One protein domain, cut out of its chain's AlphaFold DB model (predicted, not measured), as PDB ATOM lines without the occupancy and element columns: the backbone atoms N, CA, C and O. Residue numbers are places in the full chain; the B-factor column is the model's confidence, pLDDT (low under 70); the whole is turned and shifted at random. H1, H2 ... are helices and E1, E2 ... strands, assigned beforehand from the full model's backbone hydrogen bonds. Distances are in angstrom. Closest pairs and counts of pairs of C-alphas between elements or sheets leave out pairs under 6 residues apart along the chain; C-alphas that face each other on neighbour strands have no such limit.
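What this domain is: This is residues 226 to 288 of the 297 residues of an uncharacterized protein of Candidatus Lokiarchaeota archaeon (UniProt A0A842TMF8). One antiparallel sheet of four strands has the helix H1 slantwise over one face, making two layers, while the other face is bare. Beyond one end of the long hairpin E3 and E4, residues 270 to 275 of its loop stick out. The printed part has 63 residues, with named elements in the order E1, E2, H1, E3, E4; the sheet's order is E2, E1, E3, E4, and the class is mixed, helices and strands. It is only just compact, close to loose, with a radius of gyration of the C-alphas of 12.3 A, and elongated, spanning 39 by 20 by 16 A.

How they stand to each other: E1, residues 226 to 229, and E2, residues 234 to 237, form an antiparallel hairpin; N 226 and O 236 are within hydrogen-bond range, 2.7 A. E3, residues 258 to 265, is antiparallel to E1, with N 227 and O 263 at 2.8 A. E4, residues 279 to 287, forms a hairpin with E3, with N 262 and O 283 at 2.7 A, and bends by 53 degrees at residue 282. H1, residues 244 to 254, is on the sheet at a height of 9.1 A, over E3 and, only just, over E1, with 3 C-alphas on it; on the local plane it stands at 49 degrees to E3. The closest C-alphas of H1 and E4, Tyr 252 and Met 287, are 6.9 A apart. E2, H1 and E3 make a split strand-helix-strand unit, E1 between its two strands, with a right-handed crossover. In H1 every O i to N i+4 pair is within hydrogen-bond range.

Where its parts are: E1, 9.7 A long, begins at C-alpha 226 (243.269, 285.264, 245.677). E2 measures 10.2 A, H1 15.2 A, E3 22.8 A and E4 21.6 A, ending at C-alpha 287 (242.239, 268.494, 242.106).

The domain as a whole: The C-alphas farthest apart, of Val 272 and Ile 288, are 39.4 A apart. The printed part has no cut; the link E3 to E4 is long. Model pLDDT is under 70 at residues 231 to 232, 237 to 243 and 267 to 278.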
ATOM      1  N   ILE A 226     243.669 286.662 245.814       83.25
ATOM      2  CA  ILE A 226     243.269 285.264 245.677       83.25
ATOM      3  C   ILE A 226     243.776 284.470 246.882       83.25
ATOM      4  O   ILE A 226     244.900 284.663 247.331       83.25
ATOM      5  N   ILE A 227     242.969 283.571 247.428       83.69
ATOM      6  CA  ILE A 227     243.323 282.715 248.563       83.69
ATOM      7  C   ILE A 227     243.027 281.279 248.155       83.69
ATOM      8  O   ILE A 227     241.872 280.898 248.039       83.69
ATOM      9  N   ILE A 228     244.056 280.474 247.938       84.00
ATOM     10  CA  ILE A 228     243.939 279.046 247.662       84.00
ATOM     11  C   ILE A 228     244.084 278.314 248.992       84.00
ATOM     12  O   ILE A 228     245.183 278.197 249.537       84.00
ATOM     13  N   ASN A 229     242.971 277.821 249.510       81.81
ATOM     14  CA  ASN A 229     242.950 276.948 250.666       81.81
ATOM     15  C   ASN A 229     243.304 275.521 250.231       81.81
ATOM     16  O   ASN A 229     242.625 274.911 249.396       81.81
ATOM     17  N   SER A 230     244.412 275.046 250.786       72.44
ATOM     18  CA  SER A 230     244.971 273.705 250.633       72.44
ATOM     19  C   SER A 230     245.604 273.299 251.972       72.44
ATOM     20  O   SER A 230     245.445 274.010 252.961       72.44
ATOM     21  N   GLU A 231     246.379 272.211 252.040       67.12
ATOM     22  CA  GLU A 231     247.132 271.855 253.264       67.12
ATOM     23  C   GLU A 231     247.997 273.014 253.808       67.12
ATOM     24  O   GLU A 231     248.268 273.088 255.007       67.12
ATOM     25  N   LYS A 232     248.420 273.932 252.927       69.19
ATOM     26  CA  LYS A 232     248.948 275.252 253.286       69.19
ATOM     27  C   LYS A 232     248.171 276.317 252.525       69.19
ATOM     28  O   LYS A 232     248.100 276.253 251.298       69.19
ATOM     29  N   ASP A 233     247.637 277.308 253.226       72.12
ATOM     30  CA  ASP A 233     246.973 278.437 252.576       72.12
ATOM     31  C   ASP A 233     247.975 279.214 251.714       72.12
ATOM     32  O   ASP A 233     249.010 279.689 252.195       72.12
ATOM     33  N   ILE A 234     247.667 279.339 250.423       78.06
ATOM     34  CA  ILE A 234     248.453 280.110 249.461       78.06
ATOM     35  C   ILE A 234     247.647 281.350 249.102       78.06
ATOM     36  O   ILE A 234     246.653 281.272 248.388       78.06
ATOM     37  N   THR A 235     248.074 282.515 249.572       76.12
ATOM     38  CA  THR A 235     247.506 283.790 249.119       76.12
ATOM     39  C   THR A 235     248.276 284.292 247.906       76.12
ATOM     40  O   THR A 235     249.493 284.130 247.862       76.12
ATOM     41  N   ILE A 236     247.583 284.818 246.892       70.31
ATOM     42  CA  ILE A 236     248.150 285.243 245.608       70.31
ATOM     43  C   ILE A 236     247.487 286.528 245.104       70.31
ATOM     44  O   ILE A 236     246.296 286.695 245.288       70.31
ATOM     45  N   ALA A 237     248.201 287.451 244.455       63.69
ATOM     46  CA  ALA A 237     247.559 288.609 243.816       63.69
ATOM     47  C   ALA A 237     246.898 288.225 242.482       63.69
ATOM     48  O   ALA A 237     247.492 287.480 241.698       63.69
ATOM     49  N   GLY A 238     245.712 288.775 242.211       59.53
ATOM     50  CA  GLY A 238     244.922 288.505 241.010       59.53
ATOM     51  C   GLY A 238     245.639 288.858 239.705       59.53
ATOM     52  O   GLY A 238     245.514 288.126 238.731       59.53
ATOM     53  N   TYR A 239     246.494 289.888 239.679       65.00
ATOM     54  CA  TYR A 239     247.243 290.248 238.462       65.00
ATOM     55  C   TYR A 239     248.260 289.181 238.000       65.00
ATOM     56  O   TYR A 239     248.775 289.291 236.888       65.00
ATOM     57  N   ASN A 240     248.574 288.167 238.823       59.62
ATOM     58  CA  ASN A 240     249.460 287.058 238.432       59.62
ATOM     59  C   ASN A 240     248.813 286.096 237.432       59.62
ATOM     60  O   ASN A 240     249.498 285.221 236.905       59.62
ATOM     61  N   PHE A 241     247.509 286.222 237.205       68.88
ATOM     62  CA  PHE A 241     246.754 285.305 236.375       68.88
ATOM     63  C   PHE A 241     246.022 286.077 235.290       68.88
ATOM     64  O   PHE A 241     245.404 287.118 235.537       68.88
ATOM     65  N   THR A 242     246.098 285.559 234.067       62.72
ATOM     66  CA  THR A 242     245.385 286.126 232.928       62.72
ATOM     67  C   THR A 242     243.996 285.525 232.744       62.72
ATOM     68  O   THR A 242     243.246 286.088 231.962       62.72
ATOM     69  N   GLY A 243     243.626 284.511 233.538       69.25
ATOM     70  CA  GLY A 243     242.278 283.944 233.643       69.25
ATOM     71  C   GLY A 243     242.187 282.827 234.695       69.25
ATOM     72  O   GLY A 243     243.157 282.532 235.403       69.25
ATOM     73  N   MET A 244     241.021 282.178 234.804       77.94
ATOM     74  CA  MET A 244     240.808 281.050 235.732       77.94
ATOM     75  C   MET A 244     241.687 279.836 235.388       77.94
ATOM     76  O   MET A 244     242.178 279.160 236.289       77.94
ATOM     77  N   SER A 245     241.917 279.569 234.100       73.44
ATOM     78  CA  SER A 245     242.735 278.440 233.643       73.44
ATOM     79  C   SER A 245     244.161 278.495 234.197       73.44
ATOM     80  O   SER A 245     244.623 277.516 234.779       73.44
ATOM     81  N   ASP A 246     244.820 279.657 234.127       73.00
ATOM     82  CA  ASP A 246     246.190 279.840 234.632       73.00
ATOM     83  C   ASP A 246     246.254 279.703 236.157       73.00
ATOM     84  O   ASP A 246     247.204 279.149 236.711       73.00
ATOM     85  N   LEU A 247     245.221 280.197 236.849       80.56
ATOM     86  CA  LEU A 247     245.077 280.068 238.297       80.56
ATOM     87  C   LEU A 247     244.925 278.599 238.708       80.56
ATOM     88  O   LEU A 247     245.568 278.156 239.665       80.56
ATOM     89  N   LEU A 248     244.125 277.818 237.980       80.69
ATOM     90  CA  LEU A 248     243.959 276.387 238.230       80.69
ATOM     91  C   LEU A 248     245.215 275.587 237.864       80.69
ATOM     92  O   LEU A 248     245.604 274.711 238.632       80.69
ATOM     93  N   GLU A 249     245.900 275.914 236.766       78.62
ATOM     94  CA  GLU A 249     247.181 275.297 236.397       78.62
ATOM     95  C   GLU A 249     248.264 275.586 237.446       78.62
ATOM     96  O   GLU A 249     249.014 274.696 237.861       78.62
ATOM     97  N   PHE A 250     248.329 276.822 237.939       79.50
ATOM     98  CA  PHE A 250     249.205 277.187 239.045       79.50
ATOM     99  C   PHE A 250     248.870 276.384 240.305       79.50
ATOM    100  O   PHE A 250     249.760 275.799 240.926       79.50
ATOM    101  N   THR A 251     247.589 276.341 240.671       78.75
ATOM    102  CA  THR A 251     247.095 275.607 241.840       78.75
ATOM    103  C   THR A 251     247.470 274.133 241.733       78.75
ATOM    104  O   THR A 251     247.998 273.558 242.686       78.75
ATOM    105  N   TYR A 252     247.320 273.551 240.542       80.44
ATOM    106  CA  TYR A 252     247.741 272.191 240.234       80.44
ATOM    107  C   TYR A 252     249.236 272.013 240.449       80.44
ATOM    108  O   TYR A 252     249.655 271.118 241.168       80.44
ATOM    109  N   ARG A 253     250.078 272.896 239.914       78.06
ATOM    110  CA  ARG A 253     251.532 272.778 240.089       78.06
ATOM    111  C   ARG A 253     251.980 272.945 241.542       78.06
ATOM    112  O   ARG A 253     252.967 272.319 241.930       78.06
ATOM    113  N   LYS A 254     251.309 273.785 242.335       78.56
ATOM    114  CA  LYS A 254     251.815 274.254 243.642       78.56
ATOM    115  C   LYS A 254     251.145 273.662 244.874       78.56
ATOM    116  O   LYS A 254     251.691 273.810 245.963       78.56
ATOM    117  N   THR A 255     250.027 272.974 244.715       79.56
ATOM    118  CA  THR A 255     249.381 272.224 245.799       79.56
ATOM    119  C   THR A 255     249.676 270.732 245.657       79.56
ATOM    120  O   THR A 255     250.192 270.293 244.632       79.56
ATOM    121  N   ASN A 256     249.356 269.920 246.662       81.12
ATOM    122  CA  ASN A 256     249.460 268.460 246.559       81.12
ATOM    123  C   ASN A 256     248.248 267.822 245.843       81.12
ATOM    124  O   ASN A 256     248.168 266.601 245.745       81.12
ATOM    125  N   GLY A 257     247.326 268.635 245.312       77.94
ATOM    126  CA  GLY A 257     245.999 268.180 244.907       77.94
ATOM    127  C   GLY A 257     245.068 268.005 246.115       77.94
ATOM    128  O   GLY A 257     245.301 268.580 247.175       77.94
ATOM    129  N   GLY A 258     244.004 267.220 245.953       83.62
ATOM    130  CA  GLY A 258     242.974 267.008 246.971       83.62
ATOM    131  C   GLY A 258     241.849 268.039 246.898       83.62
ATOM    132  O   GLY A 258     241.589 268.616 245.842       83.62
ATOM    133  N   GLN A 259     241.138 268.242 248.007       86.81
ATOM    134  CA  GLN A 259     240.082 269.248 248.073       86.81
ATOM    135  C   GLN A 259     240.704 270.642 248.158       86.81
ATOM    136  O   GLN A 259     241.389 270.964 249.124       86.81
ATOM    137  N   ILE A 260     240.425 271.471 247.158       85.00
ATOM    138  CA  ILE A 260     240.944 272.829 247.050       85.00
ATOM    139  C   ILE A 260     239.770 273.804 246.970       85.00
ATOM    140  O   ILE A 260     238.780 273.562 246.276       85.00
ATOM    141  N   SER A 261     239.869 274.914 247.696       87.88
ATOM    142  CA  SER A 261     238.945 276.047 247.569       87.88
ATOM    143  C   SER A 261     239.748 277.295 247.249       87.88
ATOM    144  O   SER A 261     240.768 277.542 247.881       87.88
ATOM    145  N   ILE A 262     239.302 278.072 246.275       87.75
ATOM    146  CA  ILE A 262     239.915 279.332 245.891       87.75
ATOM    147  C   ILE A 262     238.923 280.449 246.181       87.75
ATOM    148  O   ILE A 262     237.791 280.448 245.695       87.75
ATOM    149  N   PHE A 263     239.373 281.407 246.972       85.94
ATOM    150  CA  PHE A 263     238.627 282.588 247.349       85.94
ATOM    151  C   PHE A 263     239.253 283.832 246.737       85.94
ATOM    152  O   PHE A 263     240.424 283.839 246.364       85.94
ATOM    153  N   LYS A 264     238.468 284.895 246.672       85.94
ATOM    154  CA  LYS A 264     238.839 286.215 246.202       85.94
ATOM    155  C   LYS A 264     238.400 287.232 247.234       85.94
ATOM    156  O   LYS A 264     237.262 287.212 247.682       85.94
ATOM    157  N   LYS A 265     239.284 288.158 247.563       80.56
ATOM    158  CA  LYS A 265     238.956 289.373 248.294       80.56
ATOM    159  C   LYS A 265     239.071 290.552 247.337       80.56
ATOM    160  O   LYS A 265     240.176 290.849 246.877       80.56
ATOM    161  N   GLN A 266     237.932 291.161 247.023       75.50
ATOM    162  CA  GLN A 266     237.830 292.222 246.021       75.50
ATOM    163  C   GLN A 266     238.499 293.520 246.486       75.50
ATOM    164  O   GLN A 266     238.462 293.829 247.680       75.50
ATOM    165  N   GLY A 267     239.113 294.260 245.555       62.09
ATOM    166  CA  GLY A 267     239.650 295.609 245.792       62.09
ATOM    167  C   GLY A 267     240.676 295.677 246.924       62.09
ATOM    168  O   GLY A 267     240.887 296.724 247.531       62.09
ATOM    169  N   TYR A 268     241.308 294.544 247.253       66.00
ATOM    170  CA  TYR A 268     242.213 294.432 248.393       66.00
ATOM    171  C   TYR A 268     243.416 295.381 248.275       66.00
ATOM    172  O   TYR A 268     244.006 295.764 249.287       66.00
ATOM    173  N   PHE A 269     243.779 295.756 247.047       55.59
ATOM    174  CA  PHE A 269     244.895 296.647 246.745       55.59
ATOM    175  C   PHE A 269     244.484 298.101 246.413       55.59
ATOM    176  O   PHE A 269     245.374 298.909 246.138       55.59
ATOM    177  N   SER A 270     243.192 298.456 246.464       57.19
ATOM    178  CA  SER A 270     242.678 299.803 246.152       57.19
ATOM    179  C   SER A 270     242.763 300.754 247.369       57.19
ATOM    180  O   SER A 270     242.634 300.330 248.516       57.19
ATOM    181  N   GLU A 271     242.992 302.059 247.149       44.97
ATOM    182  CA  GLU A 271     243.202 303.058 248.229       44.97
ATOM    183  C   GLU A 271     241.913 303.462 248.986       44.97
ATOM    184  O   GLU A 271     242.001 304.017 250.082       44.97
ATOM    185  N   VAL A 272     240.723 303.157 248.453       49.03
ATOM    186  CA  VAL A 272     239.421 303.463 249.076       49.03
ATOM    187  C   VAL A 272     238.815 302.168 249.610       49.03
ATOM    188  O   VAL A 272     238.098 301.467 248.905       49.03
ATOM    189  N   VAL A 273     239.137 301.813 250.854       47.22
ATOM    190  CA  VAL A 273     238.475 300.698 251.543       47.22
ATOM    191  C   VAL A 273     237.240 301.257 252.244       47.22
ATOM    192  O   VAL A 273     237.296 301.607 253.423       47.22
ATOM    193  N   GLU A 274     236.135 301.381 251.512       42.94
ATOM    194  CA  GLU A 274     234.820 301.384 252.151       42.94
ATOM    195  C   GLU A 274     234.471 299.925 252.466       42.94
ATOM    196  O   GLU A 274     234.304 299.095 251.578       42.94
ATOM    197  N   ASP A 275     234.462 299.627 253.763       47.34
ATOM    198  CA  ASP A 275     234.219 298.328 254.383       47.34
ATOM    199  C   ASP A 275     235.234 297.203 254.128       47.34
ATOM    200  O   ASP A 275     235.981 297.128 253.153       47.34
ATOM    201  N   LYS A 276     235.325 296.304 255.115       51.03
ATOM    202  CA  LYS A 276     236.148 295.093 255.061       51.03
ATOM    203  C   LYS A 276     235.668 294.244 253.880       51.03
ATOM    204  O   LYS A 276     234.761 293.450 254.067       51.03
ATOM    205  N   GLY A 277     236.290 294.401 252.710       56.81
ATOM    206  CA  GLY A 277     235.879 293.707 251.486       56.81
ATOM    207  C   GLY A 277     235.588 292.222 251.717       56.81
ATOM    208  O   GLY A 277     236.419 291.511 252.304       56.81
ATOM    209  N   ASP A 278     234.402 291.791 251.290       68.94
ATOM    210  CA  ASP A 278     233.914 290.428 251.465       68.94
ATOM    211  C   ASP A 278     234.829 289.421 250.757       68.94
ATOM    212  O   ASP A 278     235.383 289.671 249.680       68.94
ATOM    213  N   ILE A 279     235.021 288.266 251.399       81.25
ATOM    214  CA  ILE A 279     235.739 287.135 250.811       81.25
ATOM    215  C   ILE A 279     234.723 286.297 250.039       81.25
ATOM    216  O   ILE A 279     233.849 285.656 250.619       81.25
ATOM    217  N   GLU A 280     234.868 286.279 248.723       85.75
ATOM    218  CA  GLU A 280     234.035 285.542 247.782       85.75
ATOM    219  C   GLU A 280     234.697 284.206 247.422       85.75
ATOM    220  O   GLU A 280     235.904 284.142 247.208       85.75
ATOM    221  N   THR A 281     233.936 283.115 247.319       87.31
ATOM    222  CA  THR A 281     234.474 281.859 246.764       87.31
ATOM    223  C   THR A 281     234.416 281.928 245.244       87.31
ATOM    224  O   THR A 281     233.327 282.020 244.693       87.31
ATOM    225  N   ILE A 282     235.563 281.839 244.571       86.94
ATOM    226  CA  ILE A 282     235.631 281.866 243.101       86.94
ATOM    227  C   ILE A 282     235.770 280.476 242.487       86.94
ATOM    228  O   ILE A 282     235.436 280.283 241.321       86.94
ATOM    229  N   TRP A 283     236.247 279.491 243.252       85.38
ATOM    230  CA  TRP A 283     236.321 278.106 242.797       85.38
ATOM    231  C   TRP A 283     236.376 277.132 243.976       85.38
ATOM    232  O   TRP A 283     236.965 277.432 245.010       85.38
ATOM    233  N   LYS A 284     235.801 275.938 243.835       87.19
ATOM    234  CA  LYS A 284     235.941 274.849 244.811       87.19
ATOM    235  C   LYS A 284     235.818 273.509 244.103       87.19
ATOM    236  O   LYS A 284     234.877 273.304 243.343       87.19
ATOM    237  N   GLY A 285     236.733 272.586 244.376       83.19
ATOM    238  CA  GLY A 285     236.735 271.288 243.711       83.19
ATOM    239  C   GLY A 285     237.797 270.336 244.240       83.19
ATOM    240  O   GLY A 285     238.546 270.654 245.163       83.19
ATOM    241  N   ILE A 286     237.842 269.145 243.647       80.56
ATOM    242  CA  ILE A 286     238.886 268.151 243.904       80.56
ATOM    243  C   ILE A 286     239.880 268.211 242.749       80.56
ATOM    244  O   ILE A 286     239.504 268.058 241.590       80.56
ATOM    245  N   MET A 287     241.150 268.424 243.070       80.06
ATOM    246  CA  MET A 287     242.239 268.494 242.106       80.06
ATOM    247  C   MET A 287     243.077 267.216 242.182       80.06
ATOM    248  O   MET A 287     243.736 266.952 243.185       80.06
ATOM    249  N   ILE A 288     243.037 266.395 241.134       80.81
ATOM    250  CA  ILE A 288     243.708 265.088 241.105       80.81
ATOM    251  C   ILE A 288     245.058 265.235 240.406       80.81
ATOM    252  O   ILE A 288     245.087 265.515 239.213       80.81
TER     253      ILE A 288